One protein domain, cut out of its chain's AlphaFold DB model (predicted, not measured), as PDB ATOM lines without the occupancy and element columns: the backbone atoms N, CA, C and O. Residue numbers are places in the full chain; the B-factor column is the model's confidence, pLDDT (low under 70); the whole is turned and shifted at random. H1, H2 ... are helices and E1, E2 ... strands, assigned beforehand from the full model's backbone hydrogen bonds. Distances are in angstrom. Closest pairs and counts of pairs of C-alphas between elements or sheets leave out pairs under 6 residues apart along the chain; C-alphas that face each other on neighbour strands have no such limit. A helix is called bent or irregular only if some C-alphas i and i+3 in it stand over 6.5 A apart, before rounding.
ATOM      1  N   ALA A   6     197.919 213.407 127.860       86.44
ATOM      2  CA  ALA A   6     197.265 214.434 128.665       86.44
ATOM      3  C   ALA A   6     195.776 214.134 128.918       86.44
ATOM      4  O   ALA A   6     195.289 214.353 130.023       86.44
ATOM      5  N   MET A   7     195.055 213.587 127.934       85.19
ATOM      6  CA  MET A   7     193.644 213.217 128.101       85.19
ATOM      7  C   MET A   7     193.474 212.059 129.085       85.19
ATOM      8  O   MET A   7     192.554 212.076 129.899       85.19
ATOM      9  N   ILE A   8     194.381 211.079 129.042       89.38
ATOM     10  CA  ILE A   8     194.381 209.946 129.977       89.38
ATOM     11  C   ILE A   8     194.650 210.444 131.399       89.38
ATOM     12  O   ILE A   8     193.956 210.046 132.332       89.38
ATOM     13  N   PHE A   9     195.608 211.359 131.568       92.12
ATOM     14  CA  PHE A   9     195.911 211.951 132.868       92.12
ATOM     15  C   PHE A   9     194.703 212.690 133.461       92.12
ATOM     16  O   PHE A   9     194.323 212.422 134.598       92.12
ATOM     17  N   TRP A  10     194.044 213.555 132.683       93.44
ATOM     18  CA  TRP A  10     192.844 214.261 133.142       93.44
ATOM     19  C   TRP A  10     191.700 213.309 133.489       93.44
ATOM     20  O   TRP A  10     191.029 213.501 134.500       93.44
ATOM     21  N   PHE A  11     191.517 212.247 132.705       90.12
ATOM     22  CA  PHE A  11     190.524 211.219 132.999       90.12
ATOM     23  C   PHE A  11     190.802 210.512 134.337       90.12
ATOM     24  O   PHE A  11     189.894 210.350 135.151       90.12
ATOM     25  N   LEU A  12     192.064 210.168 134.617       93.00
ATOM     26  CA  LEU A  12     192.462 209.571 135.896       93.00
ATOM     27  C   LEU A  12     192.285 210.536 137.075       93.00
ATOM     28  O   LEU A  12     191.836 210.109 138.137       93.00
ATOM     29  N   VAL A  13     192.581 211.827 136.897       93.31
ATOM     30  CA  VAL A  13     192.355 212.858 137.927       93.31
ATOM     31  C   VAL A  13     190.866 212.996 138.248       93.31
ATOM     32  O   VAL A  13     190.498 213.057 139.419       93.31
ATOM     33  N   VAL A  14     189.998 212.988 137.231       92.88
ATOM     34  CA  VAL A  14     188.541 213.030 137.427       92.88
ATOM     35  C   VAL A  14     188.053 211.783 138.166       92.88
ATOM     36  O   VAL A  14     187.290 211.908 139.120       92.88
ATOM     37  N   ILE A  15     188.533 210.590 137.798       91.81
ATOM     38  CA  ILE A  15     188.206 209.352 138.524       91.81
ATOM     39  C   ILE A  15     188.673 209.433 139.980       91.81
ATOM     40  O   ILE A  15     187.911 209.090 140.882       91.81
ATOM     41  N   LEU A  16     189.892 209.914 140.231       92.38
ATOM     42  CA  LEU A  16     190.425 210.073 141.585       92.38
ATOM     43  C   LEU A  16     189.569 211.043 142.412       92.38
ATOM     44  O   LEU A  16     189.269 210.751 143.567       92.38
ATOM     45  N   LEU A  17     189.144 212.164 141.820       87.88
ATOM     46  CA  LEU A  17     188.254 213.134 142.461       87.88
ATOM     47  C   LEU A  17     186.882 212.528 142.774       87.88
ATOM     48  O   LEU A  17     186.383 212.722 143.878       87.88
ATOM     49  N   ILE A  18     186.299 211.747 141.859       86.25
ATOM     50  CA  ILE A  18     185.036 211.032 142.101       86.25
ATOM     51  C   ILE A  18     185.201 210.039 143.256       86.25
ATOM     52  O   ILE A  18     184.379 210.024 144.168       86.25
ATOM     53  N   LEU A  19     186.277 209.247 143.269       82.75
ATOM     54  CA  LEU A  19     186.559 208.305 144.356       82.75
ATOM     55  C   LEU A  19     186.774 209.018 145.700       82.75
ATOM     56  O   LEU A  19     186.322 208.523 146.730       82.75
ATOM     57  N   LEU A  20     187.427 210.184 145.702       79.12
ATOM     58  CA  LEU A  20     187.599 211.032 146.886       79.12
ATOM     59  C   LEU A  20     186.266 211.580 147.402       79.12
ATOM     60  O   LEU A  20     186.020 211.523 148.606       79.12
ATOM     61  N   LEU A  21     185.403 212.069 146.509       74.56
ATOM     62  CA  LEU A  21     184.075 212.582 146.855       74.56
ATOM     63  C   LEU A  21     183.168 211.474 147.404       74.56
ATOM     64  O   LEU A  21     182.535 211.671 148.440       74.56
ATOM     65  N   LEU A  22     183.180 210.287 146.788       67.62
ATOM     66  CA  LEU A  22     182.457 209.113 147.289       67.62
ATOM     67  C   LEU A  22     182.936 208.703 148.694       67.62
ATOM     68  O   LEU A  22     182.119 208.377 149.547       67.62
ATOM     69  N   ASN A  23     184.241 208.796 148.979       61.53
ATOM     70  CA  ASN A  23     184.801 208.526 150.313       61.53
ATOM     71  C   ASN A  23     184.484 209.612 151.361       61.53
ATOM     72  O   ASN A  23     184.650 209.382 152.562       61.53
ATOM     73  N   PHE A  24     184.116 210.820 150.927       55.94
ATOM     74  CA  PHE A  24     183.777 211.924 151.824       55.94
ATOM     75  C   PHE A  24     182.302 211.880 152.232       55.94
ATOM     76  O   PHE A  24     181.964 212.196 153.370       55.94
ATOM     77  N   GLN A  25     181.434 211.428 151.326       53.00
ATOM     78  CA  GLN A  25     179.990 211.397 151.545       53.00
ATOM     79  C   GLN A  25     179.556 210.370 152.612       53.00
ATOM     80  O   GLN A  25     178.528 210.563 153.253       53.00
ATOM     81  N   ASP A  26     180.375 209.348 152.885       51.22
ATOM     82  CA  ASP A  26     180.122 208.336 153.926       51.22
ATOM     83  C   ASP A  26     180.558 208.752 155.352       51.22
ATOM     84  O   ASP A  26     180.324 208.011 156.308       51.22
ATOM     85  N   ARG A  27     181.195 209.922 155.546       46.78
ATOM     86  CA  ARG A  27     181.768 210.313 156.857       46.78
ATOM     87  C   ARG A  27     180.836 211.063 157.812       46.78
ATOM     88  O   ARG A  27     181.264 211.340 158.925       46.78
ATOM     89  N   HIS A  28     179.601 211.375 157.426       48.88
ATOM     90  CA  HIS A  28     178.696 212.208 158.239       48.88
ATOM     91  C   HIS A  28     177.394 211.523 158.653       48.88
ATOM     92  O   HIS A  28     176.374 212.180 158.845       48.88
ATOM     93  N   VAL A  29     177.415 210.206 158.841       53.50
ATOM     94  CA  VAL A  29     176.313 209.528 159.532       53.50
ATOM     95  C   VAL A  29     176.727 209.312 160.982       53.50
ATOM     96  O   VAL A  29     176.939 208.186 161.434       53.50
ATOM     97  N   ASP A  30     176.851 210.417 161.719       59.00
ATOM     98  CA  ASP A  30     176.980 210.419 163.180       59.00
ATOM     99  C   ASP A  30     175.612 210.128 163.820       59.00
ATOM    100  O   ASP A  30     175.146 210.812 164.725       59.00
ATOM    101  N   ASP A  31     174.934 209.095 163.320       70.62
ATOM    102  CA  ASP A  31     173.651 208.672 163.848       70.62
ATOM    103  C   ASP A  31     173.880 208.069 165.237       70.62
ATOM    104  O   ASP A  31     174.562 207.048 165.402       70.62
ATOM    105  N   TYR A  32     173.287 208.692 166.253       83.38
ATOM    106  CA  TYR A  32     173.270 208.169 167.611       83.38
ATOM    107  C   TYR A  32     172.284 207.008 167.667       83.38
ATOM    108  O   TYR A  32     171.068 207.181 167.712       83.38
ATOM    109  N   LEU A  33     172.809 205.785 167.616       86.75
ATOM    110  CA  LEU A  33     171.985 204.585 167.553       86.75
ATOM    111  C   LEU A  33     171.851 203.928 168.922       86.75
ATOM    112  O   LEU A  33     172.835 203.719 169.635       86.75
ATOM    113  N   CYS A  34     170.634 203.506 169.256       88.44
ATOM    114  CA  CYS A  34     170.414 202.641 170.403       88.44
ATOM    115  C   CYS A  34     171.006 201.248 170.132       88.44
ATOM    116  O   CYS A  34     170.651 200.577 169.163       88.44
ATOM    117  N   SER A  35     171.871 200.761 171.019       85.31
ATOM    118  CA  SER A  35     172.497 199.437 170.892       85.31
ATOM    119  C   SER A  35     171.494 198.286 171.032       85.31
ATOM    120  O   SER A  35     171.740 197.196 170.511       85.31
ATOM    121  N   ASP A  36     170.369 198.535 171.710       85.19
ATOM    122  CA  ASP A  36     169.386 197.513 172.079       85.19
ATOM    123  C   ASP A  36     168.242 197.360 171.079       85.19
ATOM    124  O   ASP A  36     167.622 196.294 171.034       85.19
ATOM    125  N   CYS A  37     167.929 198.408 170.312       84.81
ATOM    126  CA  CYS A  37     166.831 198.403 169.337       84.81
ATOM    127  C   CYS A  37     167.198 199.004 167.972       84.81
ATOM    128  O   CYS A  37     166.390 198.918 167.060       84.81
ATOM    129  N   LEU A  38     168.407 199.553 167.795       87.19
ATOM    130  CA  LEU A  38     168.894 200.191 166.559       87.19
ATOM    131  C   LEU A  38     168.116 201.436 166.107       87.19
ATOM    132  O   LEU A  38     168.379 201.933 165.009       87.19
ATOM    133  N   HIS A  39     167.227 201.957 166.956       89.31
ATOM    134  CA  HIS A  39     166.556 203.230 166.728       89.31
ATOM    135  C   HIS A  39     167.572 204.364 166.605       89.31
ATOM    136  O   HIS A  39     168.550 204.410 167.369       89.31
ATOM    137  N   LYS A  40     167.342 205.260 165.644       87.94
ATOM    138  CA  LYS A  40     168.114 206.495 165.503       87.94
ATOM    139  C   LYS A  40     167.563 207.540 166.460       87.94
ATOM    140  O   LYS A  40     166.398 207.880 166.374       87.94
ATOM    141  N   ASN A  41     168.424 208.038 167.334       87.94
ATOM    142  CA  ASN A  41     168.108 209.054 168.325       87.94
ATOM    143  C   ASN A  41     168.752 210.389 167.933       87.94
ATOM    144  O   ASN A  41     169.732 210.391 167.172       87.94
ATOM    145  N   PRO A  42     168.242 211.514 168.461       86.00
ATOM    146  CA  PRO A  42     168.897 212.801 168.305       86.00
ATOM    147  C   PRO A  42     170.304 212.796 168.910       86.00
ATOM    148  O   PRO A  42     170.651 211.990 169.783       86.00
ATOM    149  N   GLU A  43     171.137 213.719 168.429       82.38
ATOM    150  CA  GLU A  43     172.489 213.882 168.950       82.38
ATOM    151  C   GLU A  43     172.458 214.151 170.459       82.38
ATOM    152  O   GLU A  43     171.697 214.992 170.935       82.38
ATOM    153  N   LYS A  44     173.327 213.458 171.205       78.62
ATOM    154  CA  LYS A  44     173.468 213.582 172.669       78.62
ATOM    155  C   LYS A  44     172.255 213.116 173.491       78.62
ATOM    156  O   LYS A  44     172.183 213.446 174.672       78.62
ATOM    157  N   ALA A  45     171.337 212.333 172.921       84.56
ATOM    158  CA  ALA A  45     170.270 211.702 173.697       84.56
ATOM    159  C   ALA A  45     170.837 210.800 174.813       84.56
ATOM    160  O   ALA A  45     171.695 209.949 174.563       84.56
ATOM    161  N   GLU A  46     170.344 210.979 176.043       85.44
ATOM    162  CA  GLU A  46     170.708 210.146 177.202       85.44
ATOM    163  C   GLU A  46     169.933 208.818 177.232       85.44
ATOM    164  O   GLU A  46     170.430 207.809 177.736       85.44
ATOM    165  N   PHE A  47     168.729 208.806 176.653       91.38
ATOM    166  CA  PHE A  47     167.827 207.657 176.599       91.38
ATOM    167  C   PHE A  47     167.279 207.470 175.191       91.38
ATOM    168  O   PHE A  47     167.092 208.433 174.451       91.38
ATOM    169  N   CYS A  48     167.014 206.217 174.828       90.12
ATOM    170  CA  CYS A  48     166.405 205.883 173.554       90.12
ATOM    171  C   CYS A  48     164.942 206.331 173.539       90.12
ATOM    172  O   CYS A  48     164.160 205.817 174.336       90.12
ATOM    173  N   GLU A  49     164.556 207.196 172.605       89.69
ATOM    174  CA  GLU A  49     163.184 207.718 172.490       89.69
ATOM    175  C   GLU A  49     162.159 206.607 172.235       89.69
ATOM    176  O   GLU A  49     161.015 206.699 172.671       89.69
ATOM    177  N   LEU A  50     162.588 205.507 171.607       86.50
ATOM    178  CA  LEU A  50     161.708 204.389 171.288       86.50
ATOM    179  C   LEU A  50     161.572 203.351 172.410       86.50
ATOM    180  O   LEU A  50     160.507 202.775 172.596       86.50
ATOM    181  N   CYS A  51     162.659 203.031 173.120       86.44
ATOM    182  CA  CYS A  51     162.669 201.903 174.066       86.44
ATOM    183  C   CYS A  51     163.165 202.241 175.476       86.44
ATOM    184  O   CYS A  51     163.287 201.340 176.304       86.44
ATOM    185  N   GLY A  52     163.509 203.502 175.742       88.06
ATOM    186  CA  GLY A  52     163.977 203.989 177.044       88.06
ATOM    187  C   GLY A  52     165.377 203.523 177.460       88.06
ATOM    188  O   GLY A  52     165.832 203.848 178.552       88.06
ATOM    189  N   SER A  53     166.083 202.755 176.625       89.62
ATOM    190  CA  SER A  53     167.431 202.271 176.947       89.62
ATOM    191  C   SER A  53     168.458 203.404 177.000       89.62
ATOM    192  O   SER A  53     168.502 204.240 176.102       89.62
ATOM    193  N   THR A  54     169.357 203.364 177.983       89.75
ATOM    194  CA  THR A  54     170.520 204.262 178.105       89.75
ATOM    195  C   THR A  54     171.691 203.876 177.191       89.75
ATOM    196  O   THR A  54     172.693 204.584 177.112       89.75
ATOM    197  N   ASN A  55     171.605 202.748 176.475       87.38
ATOM    198  CA  ASN A  55     172.706 202.206 175.673       87.38
ATOM    199  C   ASN A  55     172.814 202.853 174.280       87.38
ATOM    200  O   ASN A  55     172.819 202.152 173.259       87.38
ATOM    201  N   ILE A  56     172.912 204.178 174.207       85.56
ATOM    202  CA  ILE A  56     173.087 204.916 172.948       85.56
ATOM    203  C   ILE A  56     174.577 204.990 172.590       85.56
ATOM    204  O   ILE A  56     175.424 205.273 173.433       85.56
ATOM    205  N   SER A  57     174.935 204.668 171.341       78.88
ATOM    206  CA  SER A  57     176.338 204.630 170.921       78.88
ATOM    207  C   SER A  57     176.546 204.867 169.423       78.88
ATOM    208  O   SER A  57     175.929 204.222 168.577       78.88
ATOM    209  N   GLN A  58     177.528 205.711 169.096       70.19
ATOM    210  CA  GLN A  58     178.003 206.015 167.740       70.19
ATOM    211  C   GLN A  58     179.053 204.986 167.267       70.19
ATOM    212  O   GLN A  58     180.204 205.301 166.973       70.19
ATOM    213  N   LYS A  59     178.706 203.692 167.266       71.00
ATOM    214  CA  LYS A  59     179.635 202.629 166.827       71.00
ATOM    215  C   LYS A  59     179.350 202.225 165.385       71.00
ATOM    216  O   LYS A  59     178.249 201.771 165.080       71.00
ATOM    217  N   TYR A  60     180.382 202.194 164.538       69.88
ATOM    218  CA  TYR A  60     180.313 201.666 163.161       69.88
ATOM    219  C   TYR A  60     179.682 200.258 163.074       69.88
ATOM    220  O   TYR A  60     178.924 199.927 162.160       69.88
ATOM    221  N   ARG A  61     179.928 199.404 164.078       70.06
ATOM    222  CA  ARG A  61     179.308 198.069 164.172       70.06
ATOM    223  C   ARG A  61     177.786 198.125 164.363       70.06
ATOM    224  O   ARG A  61     177.090 197.206 163.944       70.06
ATOM    225  N   ILE A  62     177.272 199.156 165.024       74.81
ATOM    226  CA  ILE A  62     175.836 199.367 165.236       74.81
ATOM    227  C   ILE A  62     175.213 199.944 163.961       74.81
ATOM    228  O   ILE A  62     174.205 199.411 163.504       74.81
ATOM    229  N   ALA A  63     175.875 200.908 163.313       77.69
ATOM    230  CA  ALA A  63     175.452 201.453 162.019       77.69
ATOM    231  C   ALA A  63     175.347 200.363 160.937       77.69
ATOM    232  O   ALA A  63     174.303 200.185 160.313       77.69
ATOM    233  N   SER A  64     176.383 199.532 160.792       77.62
ATOM    234  CA  SER A  64     176.371 198.405 159.847       77.62
ATOM    235  C   SER A  64     175.313 197.344 160.165       77.62
ATOM    236  O   SER A  64     174.773 196.732 159.242       77.62
ATOM    237  N   LYS A  65     174.981 197.113 161.445       79.19
ATOM    238  CA  LYS A  65     173.824 196.284 161.813       79.19
ATOM    239  C   LYS A  65     172.542 196.945 161.324       79.19
ATOM    240  O   LYS A  65     171.823 196.303 160.567       79.19
ATOM    241  N   ARG A  66     172.293 198.208 161.692       84.19
ATOM    242  CA  ARG A  66     171.090 198.959 161.304       84.19
ATOM    243  C   ARG A  66     170.857 198.910 159.797       84.19
ATOM    244  O   ARG A  66     169.773 198.519 159.390       84.19
ATOM    245  N   ILE A  67     171.881 199.182 158.983       83.19
ATOM    246  CA  ILE A  67     171.790 199.125 157.513       83.19
ATOM    247  C   ILE A  67     171.258 197.768 157.033       83.19
ATOM    248  O   ILE A  67     170.334 197.726 156.226       83.19
ATOM    249  N   ARG A  68     171.790 196.651 157.552       81.75
ATOM    250  CA  ARG A  68     171.317 195.311 157.161       81.75
ATOM    251  C   ARG A  68     169.856 195.081 157.531       81.75
ATOM    252  O   ARG A  68     169.139 194.447 156.763       81.75
ATOM    253  N   TYR A  69     169.416 195.571 158.688       81.19
ATOM    254  CA  TYR A  69     168.018 195.428 159.091       81.19
ATOM    255  C   TYR A  69     167.083 196.329 158.295       81.19
ATOM    256  O   TYR A  69     166.015 195.867 157.920       81.19
ATOM    257  N   VAL A  70     167.493 197.558 157.977       84.50
ATOM    258  CA  VAL A  70     166.732 198.448 157.093       84.50
ATOM    259  C   VAL A  70     166.575 197.805 155.718       84.50
ATOM    260  O   VAL A  70     165.470 197.727 155.200       84.50
ATOM    261  N   GLN A  71     167.652 197.265 155.144       83.38
ATOM    262  CA  GLN A  71     167.587 196.549 153.864       83.38
ATOM    263  C   GLN A  71     166.635 195.351 153.923       83.38
ATOM    264  O   GLN A  71     165.856 195.134 152.997       83.38
ATOM    265  N   PHE A  72     166.679 194.589 155.015       82.69
ATOM    266  CA  PHE A  72     165.775 193.469 155.237       82.69
ATOM    267  C   PHE A  72     164.311 193.921 155.366       82.69
ATOM    268  O   PHE A  72     163.452 193.380 154.677       82.69
ATOM    269  N   TYR A  73     164.039 194.947 156.174       84.69
ATOM    270  CA  TYR A  73     162.715 195.550 156.334       84.69
ATOM    271  C   TYR A  73     162.147 196.034 154.995       84.69
ATOM    272  O   TYR A  73     161.043 195.656 154.609       84.69
ATOM    273  N   LEU A  74     162.937 196.803 154.240       84.50
ATOM    274  CA  LEU A  74     162.550 197.314 152.926       84.50
ATOM    275  C   LEU A  74     162.287 196.189 151.922       84.50
ATOM    276  O   LEU A  74     161.390 196.317 151.092       84.50
ATOM    277  N   ALA A  75     163.036 195.084 151.994       84.12
ATOM    278  CA  ALA A  75     162.766 193.913 151.171       84.12
ATOM    279  C   ALA A  75     161.408 193.292 151.524       84.12
ATOM    280  O   ALA A  75     160.596 193.087 150.626       84.12
ATOM    281  N   LEU A  76     161.124 193.055 152.809       83.88
ATOM    282  CA  LEU A  76     159.824 192.529 153.238       83.88
ATOM    283  C   LEU A  76     158.672 193.447 152.812       83.88
ATOM    284  O   LEU A  76     157.674 192.963 152.284       83.88
ATOM    285  N   LYS A  77     158.837 194.767 152.964       84.31
ATOM    286  CA  LYS A  77     157.853 195.763 152.526       84.31
ATOM    287  C   LYS A  77     157.614 195.708 151.019       84.31
ATOM    288  O   LYS A  77     156.475 195.662 150.576       84.31
ATOM    289  N   ARG A  78     158.691 195.680 150.226       85.62
ATOM    290  CA  ARG A  78     158.635 195.636 148.755       85.62
ATOM    291  C   ARG A  78     157.863 194.430 148.230       85.62
ATOM    292  O   ARG A  78     157.222 194.536 147.192       85.62
ATOM    293  N   TYR A  79     157.969 193.297 148.914       84.56
ATOM    294  CA  TYR A  79     157.272 192.068 148.541       84.56
ATOM    295  C   TYR A  79     155.917 191.906 149.239       84.56
ATOM    296  O   TYR A  79     155.317 190.841 149.120       84.56
ATOM    297  N   GLU A  80     155.438 192.940 149.945       86.19
ATOM    298  CA  GLU A  80     154.168 192.917 150.683       86.19
ATOM    299  C   GLU A  80     154.093 191.730 151.654       86.19
ATOM    300  O   GLU A  80     153.077 191.050 151.766       86.19
ATOM    301  N   LEU A  81     155.221 191.436 152.305       83.62
ATOM    302  CA  LEU A  81     155.353 190.342 153.266       83.62
ATOM    303  C   LEU A  81     155.178 190.812 154.707       83.62
ATOM    304  O   LEU A  81     154.976 189.987 155.596       83.62
ATOM    305  N   LEU A  82     155.287 192.118 154.952       81.38
ATOM    306  CA  LEU A  82     155.086 192.665 156.286       81.38
ATOM    307  C   LEU A  82     153.623 192.470 156.710       81.38
ATOM    308  O   LEU A  82     152.734 192.845 155.944       81.38
ATOM    309  N   PRO A  83     153.373 191.895 157.897       74.94
ATOM    310  CA  PRO A  83     152.030 191.855 158.458       74.94
ATOM    311  C   PRO A  83     151.496 193.273 158.751       74.94
ATOM    312  O   PRO A  83     152.281 194.230 158.765       74.94
ATOM    313  N   PRO A  84     150.182 193.443 158.980       70.94
ATOM    314  CA  PRO A  84     149.653 194.619 159.647       70.94
ATOM    315  C   PRO A  84     150.214 194.619 161.062       70.94
ATOM    316  O   PRO A  84     149.822 193.836 161.911       70.94
ATOM    317  N   LEU A  85     151.210 195.458 161.282       68.75
ATOM    318  CA  LEU A  85     151.954 195.449 162.524       68.75
ATOM    319  C   LEU A  85     151.201 196.318 163.549       68.75
ATOM    320  O   LEU A  85     150.816 197.452 163.264       68.75
ATOM    321  N   ASP A  86     150.977 195.788 164.745       70.00
ATOM    322  CA  ASP A  86     150.514 196.558 165.901       70.00
ATOM    323  C   ASP A  86     151.674 196.703 166.908       70.00
ATOM    324  O   ASP A  86     152.477 195.788 167.128       70.00
ATOM    325  N   ALA A  87     151.805 197.892 167.499       64.44
ATOM    326  CA  ALA A  87     152.791 198.193 168.530       64.44
ATOM    327  C   ALA A  87     152.640 197.277 169.752       64.44
ATOM    328  O   ALA A  87     153.644 196.957 170.399       64.44
ATOM    329  N   ASP A  88     151.429 196.797 170.026       75.44
ATOM    330  CA  ASP A  88     151.134 195.905 171.146       75.44
ATOM    331  C   ASP A  88     151.208 194.418 170.770       75.44
ATOM    332  O   ASP A  88     151.133 193.544 171.637       75.44
ATOM    333  N   GLU A  89     151.451 194.103 169.494       77.19
ATOM    334  CA  GLU A  89     151.439 192.722 169.036       77.19
ATOM    335  C   GLU A  89     152.663 191.929 169.535       77.19
ATOM    336  O   GLU A  89     153.805 192.435 169.531       77.19
ATOM    337  N   PRO A  90     152.462 190.668 169.969       80.19
ATOM    338  CA  PRO A  90     153.551 189.780 170.343       80.19
ATOM    339  C   PRO A  90     154.496 189.485 169.173       80.19
ATOM    340  O   PRO A  90     154.076 189.226 168.047       80.19
ATOM    341  N   GLU A  91     155.797 189.406 169.469       76.44
ATOM    342  CA  GLU A  91     156.851 189.113 168.482       76.44
ATOM    343  C   GLU A  91     156.578 187.822 167.688       76.44
ATOM    344  O   GLU A  91     156.835 187.751 166.487       76.44
ATOM    345  N   GLU A  92     156.050 186.801 168.363       79.94
ATOM    346  CA  GLU A  92     155.721 185.502 167.773       79.94
ATOM    347  C   GLU A  92     154.565 185.587 166.771       79.94
ATOM    348  O   GLU A  92     154.600 184.924 165.738       79.94
ATOM    349  N   GLN A  93     153.580 186.445 167.034       82.50
ATOM    350  CA  GLN A  93     152.434 186.641 166.153       82.50
ATOM    351  C   GLN A  93     152.859 187.333 164.854       82.50
ATOM    352  O   GLN A  93     152.586 186.810 163.774       82.50
ATOM    353  N   ILE A  94     153.678 188.387 164.961       80.94
ATOM    354  CA  ILE A  94     154.300 189.068 163.813       80.94
ATOM    355  C   ILE A  94     155.101 188.078 162.950       80.94
ATOM    356  O   ILE A  94     155.057 188.113 161.720       80.94
ATOM    357  N   ILE A  95     155.851 187.169 163.585       82.06
ATOM    358  CA  ILE A  95     156.615 186.136 162.875       82.06
ATOM    359  C   ILE A  95     155.680 185.166 162.149       82.06
ATOM    360  O   ILE A  95     155.924 184.848 160.985       82.06
ATOM    361  N   ASN A  96     154.643 184.677 162.826       85.75
ATOM    362  CA  ASN A  96     153.707 183.717 162.250       85.75
ATOM    363  C   ASN A  96     152.991 184.300 161.031       85.75
ATOM    364  O   ASN A  96     152.897 183.634 160.001       85.75
ATOM    365  N   GLU A  97     152.566 185.556 161.110       86.88
ATOM    366  CA  GLU A  97     151.893 186.227 160.007       86.88
ATOM    367  C   GLU A  97     152.841 186.552 158.845       86.88
ATOM    368  O   GLU A  97     152.497 186.321 157.689       86.88
ATOM    369  N   LEU A  98     154.091 186.940 159.124       86.62
ATOM    370  CA  LEU A  98     155.131 187.065 158.096       86.62
ATOM    371  C   LEU A  98     155.314 185.757 157.301       86.62
ATOM    372  O   LEU A  98     155.481 185.781 156.079       86.62
ATOM    373  N   PHE A  99     155.282 184.603 157.979       87.25
ATOM    374  CA  PHE A  99     155.332 183.302 157.306       87.25
ATOM    375  C   PHE A  99     154.019 182.935 156.603       87.25
ATOM    376  O   PHE A  99     154.076 182.297 155.550       87.25
ATOM    377  N   SER A 100     152.863 183.368 157.114       88.25
ATOM    378  CA  SER A 100     151.589 183.274 156.383       88.25
ATOM    379  C   SER A 100     151.675 184.012 155.044       88.25
ATOM    380  O   SER A 100     151.475 183.409 153.989       88.25
ATOM    381  N   ASN A 101     152.115 185.273 155.068       87.94
ATOM    382  CA  ASN A 101     152.253 186.123 153.886       87.94
ATOM    383  C   ASN A 101     153.226 185.536 152.858       87.94
ATOM    384  O   ASN A 101     152.965 185.563 151.657       87.94
ATOM    385  N   LEU A 102     154.342 184.959 153.309       86.56
ATOM    386  CA  LEU A 102     155.277 184.253 152.427       86.56
ATOM    387  C   LEU A 102     154.620 183.099 151.664       86.56
ATOM    388  O   LEU A 102     154.871 182.936 150.465       86.56
ATOM    389  N   ASN A 103     153.810 182.299 152.358       85.75
ATOM    390  CA  ASN A 103     153.105 181.170 151.761       85.75
ATOM    391  C   ASN A 103     152.057 181.654 150.756       85.75
ATOM    392  O   ASN A 103     152.005 181.153 149.631       85.75
ATOM    393  N   GLU A 104     151.284 182.679 151.112       86.75
ATOM    394  CA  GLU A 104     150.278 183.281 150.231       86.75
ATOM    395  C   GLU A 104     150.895 183.886 148.965       86.75
ATOM    396  O   GLU A 104     150.412 183.658 147.852       86.75
ATOM    397  N   LYS A 105     152.022 184.593 149.106       84.69
ATOM    398  CA  LYS A 105     152.775 185.195 147.994       84.69
ATOM    399  C   LYS A 105     153.595 184.176 147.192       84.69
ATOM    400  O   LYS A 105     154.302 184.562 146.263       84.69
ATOM    401  N   ARG A 106     153.488 182.878 147.506       82.44
ATOM    402  CA  ARG A 106     154.177 181.764 146.827       82.44
ATOM    403  C   ARG A 106     155.708 181.872 146.845       82.44
ATOM    404  O   ARG A 106     156.378 181.361 145.951       82.44
ATOM    405  N   PHE A 107     156.275 182.486 147.884       74.25
ATOM    406  CA  PHE A 107     157.724 182.496 148.133       74.25
ATOM    407  C   PHE A 107     158.204 181.256 148.914       74.25
ATOM    408  O   PHE A 107     159.348 181.209 149.368       74.25
ATOM    409  N   SER A 108     157.349 180.240 149.050       64.56
ATOM    410  CA  SER A 108     157.529 179.040 149.874       64.56
ATOM    411  C   SER A 108     158.492 177.994 149.281       64.56
ATOM    412  O   SER A 108     158.215 176.797 149.336       64.56
ATOM    413  N   ASP A 109     159.625 178.405 148.694       76.38
ATOM    414  CA  ASP A 109     160.749 177.463 148.575       76.38
ATOM    415  C   ASP A 109     161.276 177.217 149.995       76.38
ATOM    416  O   ASP A 109     161.630 178.154 150.719       76.38
ATOM    417  N   ASP A 110     161.363 175.944 150.364       75.00
ATOM    418  CA  ASP A 110     161.991 175.405 151.568       75.00
ATOM    419  C   ASP A 110     163.292 176.139 151.947       75.00
ATOM    420  O   ASP A 110     163.586 176.363 153.126       75.00
ATOM    421  N   ARG A 111     164.090 176.544 150.948       77.06
ATOM    422  CA  ARG A 111     165.317 177.329 151.155       77.06
ATOM    423  C   ARG A 111     165.063 178.750 151.643       77.06
ATOM    424  O   ARG A 111     165.788 179.203 152.531       77.06
ATOM    425  N   MET A 112     164.086 179.447 151.071       75.50
ATOM    426  CA  MET A 112     163.759 180.825 151.441       75.50
ATOM    427  C   MET A 112     163.213 180.868 152.866       75.50
ATOM    428  O   MET A 112     163.709 181.631 153.695       75.50
ATOM    429  N   GLU A 113     162.277 179.975 153.184       79.56
ATOM    430  CA  GLU A 113     161.680 179.884 154.513       79.56
ATOM    431  C   GLU A 113     162.738 179.560 155.582       79.56
ATOM    432  O   GLU A 113     162.855 180.260 156.593       79.56
ATOM    433  N   LYS A 114     163.590 178.551 155.338       81.69
ATOM    434  CA  LYS A 114     164.702 178.199 156.240       81.69
ATOM    435  C   LYS A 114     165.700 179.347 156.391       81.69
ATOM    436  O   LYS A 114     166.184 179.598 157.499       81.69
ATOM    437  N   GLY A 115     166.012 180.045 155.299       81.50
ATOM    438  CA  GLY A 115     166.883 181.219 155.297       81.50
ATOM    439  C   GLY A 115     166.326 182.342 156.167       81.50
ATOM    440  O   GLY A 115     167.039 182.864 157.029       81.50
ATOM    441  N   LEU A 116     165.037 182.644 156.010       79.81
ATOM    442  CA  LEU A 116     164.342 183.672 156.770       79.81
ATOM    443  C   LEU A 116     164.247 183.318 158.256       79.81
ATOM    444  O   LEU A 116     164.628 184.130 159.099       79.81
ATOM    445  N   LYS A 117     163.845 182.084 158.592       81.81
ATOM    446  CA  LYS A 117     163.817 181.583 159.979       81.81
ATOM    447  C   LYS A 117     165.184 181.718 160.640       81.81
ATOM    448  O   LYS A 117     165.294 182.187 161.773       81.81
ATOM    449  N   LYS A 118     166.250 181.345 159.925       83.50
ATOM    450  CA  LYS A 118     167.626 181.472 160.416       83.50
ATOM    451  C   LYS A 118     168.024 182.934 160.611       83.50
ATOM    452  O   LYS A 118     168.697 183.232 161.598       83.50
ATOM    453  N   PHE A 119     167.624 183.822 159.701       79.69
ATOM    454  CA  PHE A 119     167.872 185.254 159.821       79.69
ATOM    455  C   PHE A 119     167.172 185.816 161.061       79.69
ATOM    456  O   PHE A 119     167.865 186.255 161.973       79.69
ATOM    457  N   ILE A 120     165.846 185.681 161.158       79.31
ATOM    458  CA  ILE A 120     165.011 186.096 162.301       79.31
ATOM    459  C   ILE A 120     165.599 185.581 163.623       79.31
ATOM    460  O   ILE A 120     165.883 186.370 164.521       79.31
ATOM    461  N   LYS A 121     165.893 184.278 163.724       80.50
ATOM    462  CA  LYS A 121     166.464 183.671 164.939       80.50
ATOM    463  C   LYS A 121     167.827 184.253 165.318       80.50
ATOM    464  O   LYS A 121     168.097 184.495 166.492       80.50
ATOM    465  N   LYS A 122     168.712 184.452 164.338       77.56
ATOM    466  CA  LYS A 122     170.059 184.999 164.564       77.56
ATOM    467  C   LYS A 122     170.015 186.469 164.964       77.56
ATOM    468  O   LYS A 122     170.884 186.938 165.697       77.56
ATOM    469  N   HIS A 123     169.039 187.185 164.433       69.31
ATOM    470  CA  HIS A 123     169.042 188.628 164.413       69.31
ATOM    471  C   HIS A 123     168.000 189.260 165.339       69.31
ATOM    472  O   HIS A 123     168.137 190.450 165.569       69.31
ATOM    473  N   ARG A 124     167.109 188.474 165.964       65.50
ATOM    474  CA  ARG A 124     166.012 188.876 166.870       65.50
ATOM    475  C   ARG A 124     165.022 189.842 166.218       65.50
ATOM    476  O   ARG A 124     165.395 190.847 165.617       65.50
ATOM    477  N   THR A 125     163.739 189.543 166.343       63.66
ATOM    478  CA  THR A 125     162.678 190.281 165.661       63.66
ATOM    479  C   THR A 125     162.348 191.615 166.342       63.66
ATOM    480  O   THR A 125     161.815 192.515 165.699       63.66
ATOM    481  N   LYS A 126     162.870 191.842 167.558       68.06
ATOM    482  CA  LYS A 126     162.954 193.163 168.213       68.06
ATOM    483  C   LYS A 126     163.321 194.317 167.265       68.06
ATOM    484  O   LYS A 126     162.788 195.406 167.417       68.06
ATOM    485  N   PHE A 127     164.198 194.097 166.283       73.56
ATOM    486  CA  PHE A 127     164.562 195.144 165.320       73.56
ATOM    487  C   PHE A 127     163.515 195.374 164.231       73.56
ATOM    488  O   PHE A 127     163.380 196.501 163.778       73.56
ATOM    489  N   LEU A 128     162.764 194.348 163.827       75.00
ATOM    490  CA  LEU A 128     161.636 194.507 162.906       75.00
ATOM    491  C   LEU A 128     160.593 195.451 163.520       75.00
ATOM    492  O   LEU A 128     160.164 196.397 162.866       75.00
ATOM    493  N   LYS A 129     160.283 195.244 164.807       78.81
ATOM    494  CA  LYS A 129     159.378 196.104 165.577       78.81
ATOM    495  C   LYS A 129     159.878 197.548 165.656       78.81
ATOM    496  O   LYS A 129     159.079 198.459 165.500       78.81
ATOM    497  N   THR A 130     161.187 197.773 165.811       84.19
ATOM    498  CA  THR A 130     161.767 199.128 165.775       84.19
ATOM    499  C   THR A 130     161.398 199.880 164.498       84.19
ATOM    500  O   THR A 130     160.830 200.962 164.578       84.19
ATOM    501  N   PHE A 131     161.723 199.323 163.327       83.31
ATOM    502  CA  PHE A 131     161.506 200.024 162.054       83.31
ATOM    503  C   PHE A 131     160.028 200.200 161.742       83.31
ATOM    504  O   PHE A 131     159.645 201.197 161.139       83.31
ATOM    505  N   PHE A 132     159.203 199.259 162.194       80.12
ATOM    506  CA  PHE A 132     157.769 199.415 162.107       80.12
ATOM    507  C   PHE A 132     157.258 200.616 162.916       80.12
ATOM    508  O   PHE A 132     156.538 201.458 162.384       80.12
ATOM    509  N   LEU A 133     157.663 200.724 164.184       81.38
ATOM    510  CA  LEU A 133     157.266 201.841 165.040       81.38
ATOM    511  C   LEU A 133     157.792 203.180 164.504       81.38
ATOM    512  O   LEU A 133     157.059 204.161 164.512       81.38
ATOM    513  N   GLU A 134     159.027 203.217 163.985       85.12
ATOM    514  CA  GLU A 134     159.576 204.400 163.299       85.12
ATOM    515  C   GLU A 134     158.679 204.840 162.125       85.12
ATOM    516  O   GLU A 134     158.433 206.032 161.946       85.12
ATOM    517  N   GLU A 135     158.158 203.894 161.342       81.25
ATOM    518  CA  GLU A 135     157.269 204.189 160.218       81.25
ATOM    519  C   GLU A 135     155.876 204.660 160.665       81.25
ATOM    520  O   GLU A 135     155.338 205.600 160.080       81.25
ATOM    521  N   GLN A 136     155.296 204.064 161.713       79.25
ATOM    522  CA  GLN A 136     154.042 204.559 162.293       79.25
ATOM    523  C   GLN A 136     154.178 205.991 162.811       79.25
ATOM    524  O   GLN A 136     153.307 206.817 162.546       79.25
ATOM    525  N   LEU A 137     155.271 206.294 163.521       79.19
ATOM    526  CA  LEU A 137     155.553 207.640 164.020       79.19
ATOM    527  C   LEU A 137     155.620 208.646 162.864       79.19
ATOM    528  O   LEU A 137     154.908 209.647 162.893       79.19
ATOM    529  N   ALA A 138     156.371 208.327 161.805       80.94
ATOM    530  CA  ALA A 138     156.473 209.185 160.625       80.94
ATOM    531  C   ALA A 138     155.111 209.417 159.935       80.94
ATOM    532  O   ALA A 138     154.785 210.543 159.555       80.94
ATOM    533  N   ASN A 139     154.286 208.371 159.806       77.56
ATOM    534  CA  ASN A 139     152.952 208.476 159.204       77.56
ATOM    535  C   ASN A 139     151.980 209.306 160.064       77.56
ATOM    536  O   ASN A 139     151.162 210.057 159.524       77.56
ATOM    537  N   ASN A 140     152.072 209.198 161.391       75.44
ATOM    538  CA  ASN A 140     151.250 209.971 162.323       75.44
ATOM    539  C   ASN A 140     151.625 211.459 162.310       75.44
ATOM    540  O   ASN A 140     150.736 212.307 162.293       75.44
ATOM    541  N   GLU A 141     152.918 211.787 162.243       72.88
ATOM    542  CA  GLU A 141     153.394 213.172 162.101       72.88
ATOM    543  C   GLU A 141     152.904 213.822 160.801       72.88
ATOM    544  O   GLU A 141     152.481 214.978 160.801       72.88
ATOM    545  N   HIS A 142     152.901 213.069 159.695       67.44
ATOM    546  CA  HIS A 142     152.398 213.547 158.400       67.44
ATOM    547  C   HIS A 142     150.876 213.719 158.364       67.44
ATOM    548  O   HIS A 142     150.378 214.517 157.579       67.44
ATOM    549  N   SER A 143     150.137 212.983 159.197       60.84
ATOM    550  CA  SER A 143     148.674 213.081 159.282       60.84
ATOM    551  C   SER A 143     148.201 214.227 160.189       60.84
ATOM    552  O   SER A 143     147.024 214.581 160.162       60.84
ATOM    553  N   ALA A 144     149.098 214.780 161.012       55.06
ATOM    554  CA  ALA A 144     148.820 215.857 161.963       55.06
ATOM    555  C   ALA A 144     149.235 217.261 161.468       55.06
ATOM    556  O   ALA A 144     148.956 218.240 162.162       55.06
ATOM    557  N   SER A 145     149.897 217.356 160.305       49.69
ATOM    558  CA  SER A 145     150.277 218.612 159.623       49.69
ATOM    559  C   SER A 145     149.317 218.951 158.488       49.69
ATOM    560  O   SER A 145     149.094 220.162 158.263       49.69
TER     561      SER A 145
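Overview. This is residues 6 to 145 of the 145 residues of an uncharacterized protein of Euryarchaeota archaeon (UniProt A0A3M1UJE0). A long helix, H1, sticks out as a free arm from a loose body in which H2 lies nearest the middle. Near the start of H2 is a looped stretch with the short strand E1; H5 packs on H2 at a steep angle, and residues 137 to 145, of which 137 to 143 belong to H5, stick out, while H3 and H4 run side by side in opposite directions, without clearly touching. The 140 printed residues hold five named helices and one named strand, in the order H1, E1, H2, H3, H4, H5, and the class is mostly helix. The whole is loose, with a radius of gyration of the C-alphas of 19.6 A and spans of 64 by 43 by 35 A.

Along the chain. H1, residues 6 to 28, begins at C-alpha 6 (197.265, 214.434, 128.665) and is 35.0 A long; it is irregular, but only just, with C-alphas 25 and 28 6.9 A apart. E1 is residues 32 to 34, 6.8 A. H2, residues 60 to 78, is 26.7 A long and begins at (180.313, 201.666, 163.161). H3 is residues 91 to 104, 20.3 A, and H4 residues 110 to 123, 19.7 A. H5, residues 126 to 143, is 26.1 A long and ends at (148.674, 213.081, 159.282).

Arrangement. H1 stands free, apart from the four other helices. E1 pairs with no named strand, but its residues 32 to 33 pair antiparallel with residues 40 to 41, and 33 to 34 with 56 to 57. The closest C-alphas of E1 and H2, Leu 33 and Ile 62, are 6.9 A apart. H2, with residues 69 to 73 alone, touches residues 127 to 131 of H5; the closest C-alphas, Tyr 73 and Leu 128, are 6.7 A apart, at a steep tilt of 68 degrees, only just short of about perpendicular, the same way. H3 and H4 are close but not clearly touching, Phe 99 to Glu 113 being the closest C-alphas at 7.7 A, at a shallow tilt of 20 degrees, opposite ways. H4 and H5 meet only through their link. Each O i to N i+4 pair is within hydrogen-bond range in H2, H3, H4 and H5; in H1, 16 of 19 are.

Size, cuts and confidence. The C-alphas farthest apart, those of Ala 6 and Asp 88, are 65.4 A apart. The printed part has no cut. The links E1 to H2, 25 residues, and H2 to H3, 12 residues, are long. Mean pLDDT of the printed part is 79.3; 21 residues are under 70, among them 22 to 30, 123 to 126 and 142 to 145.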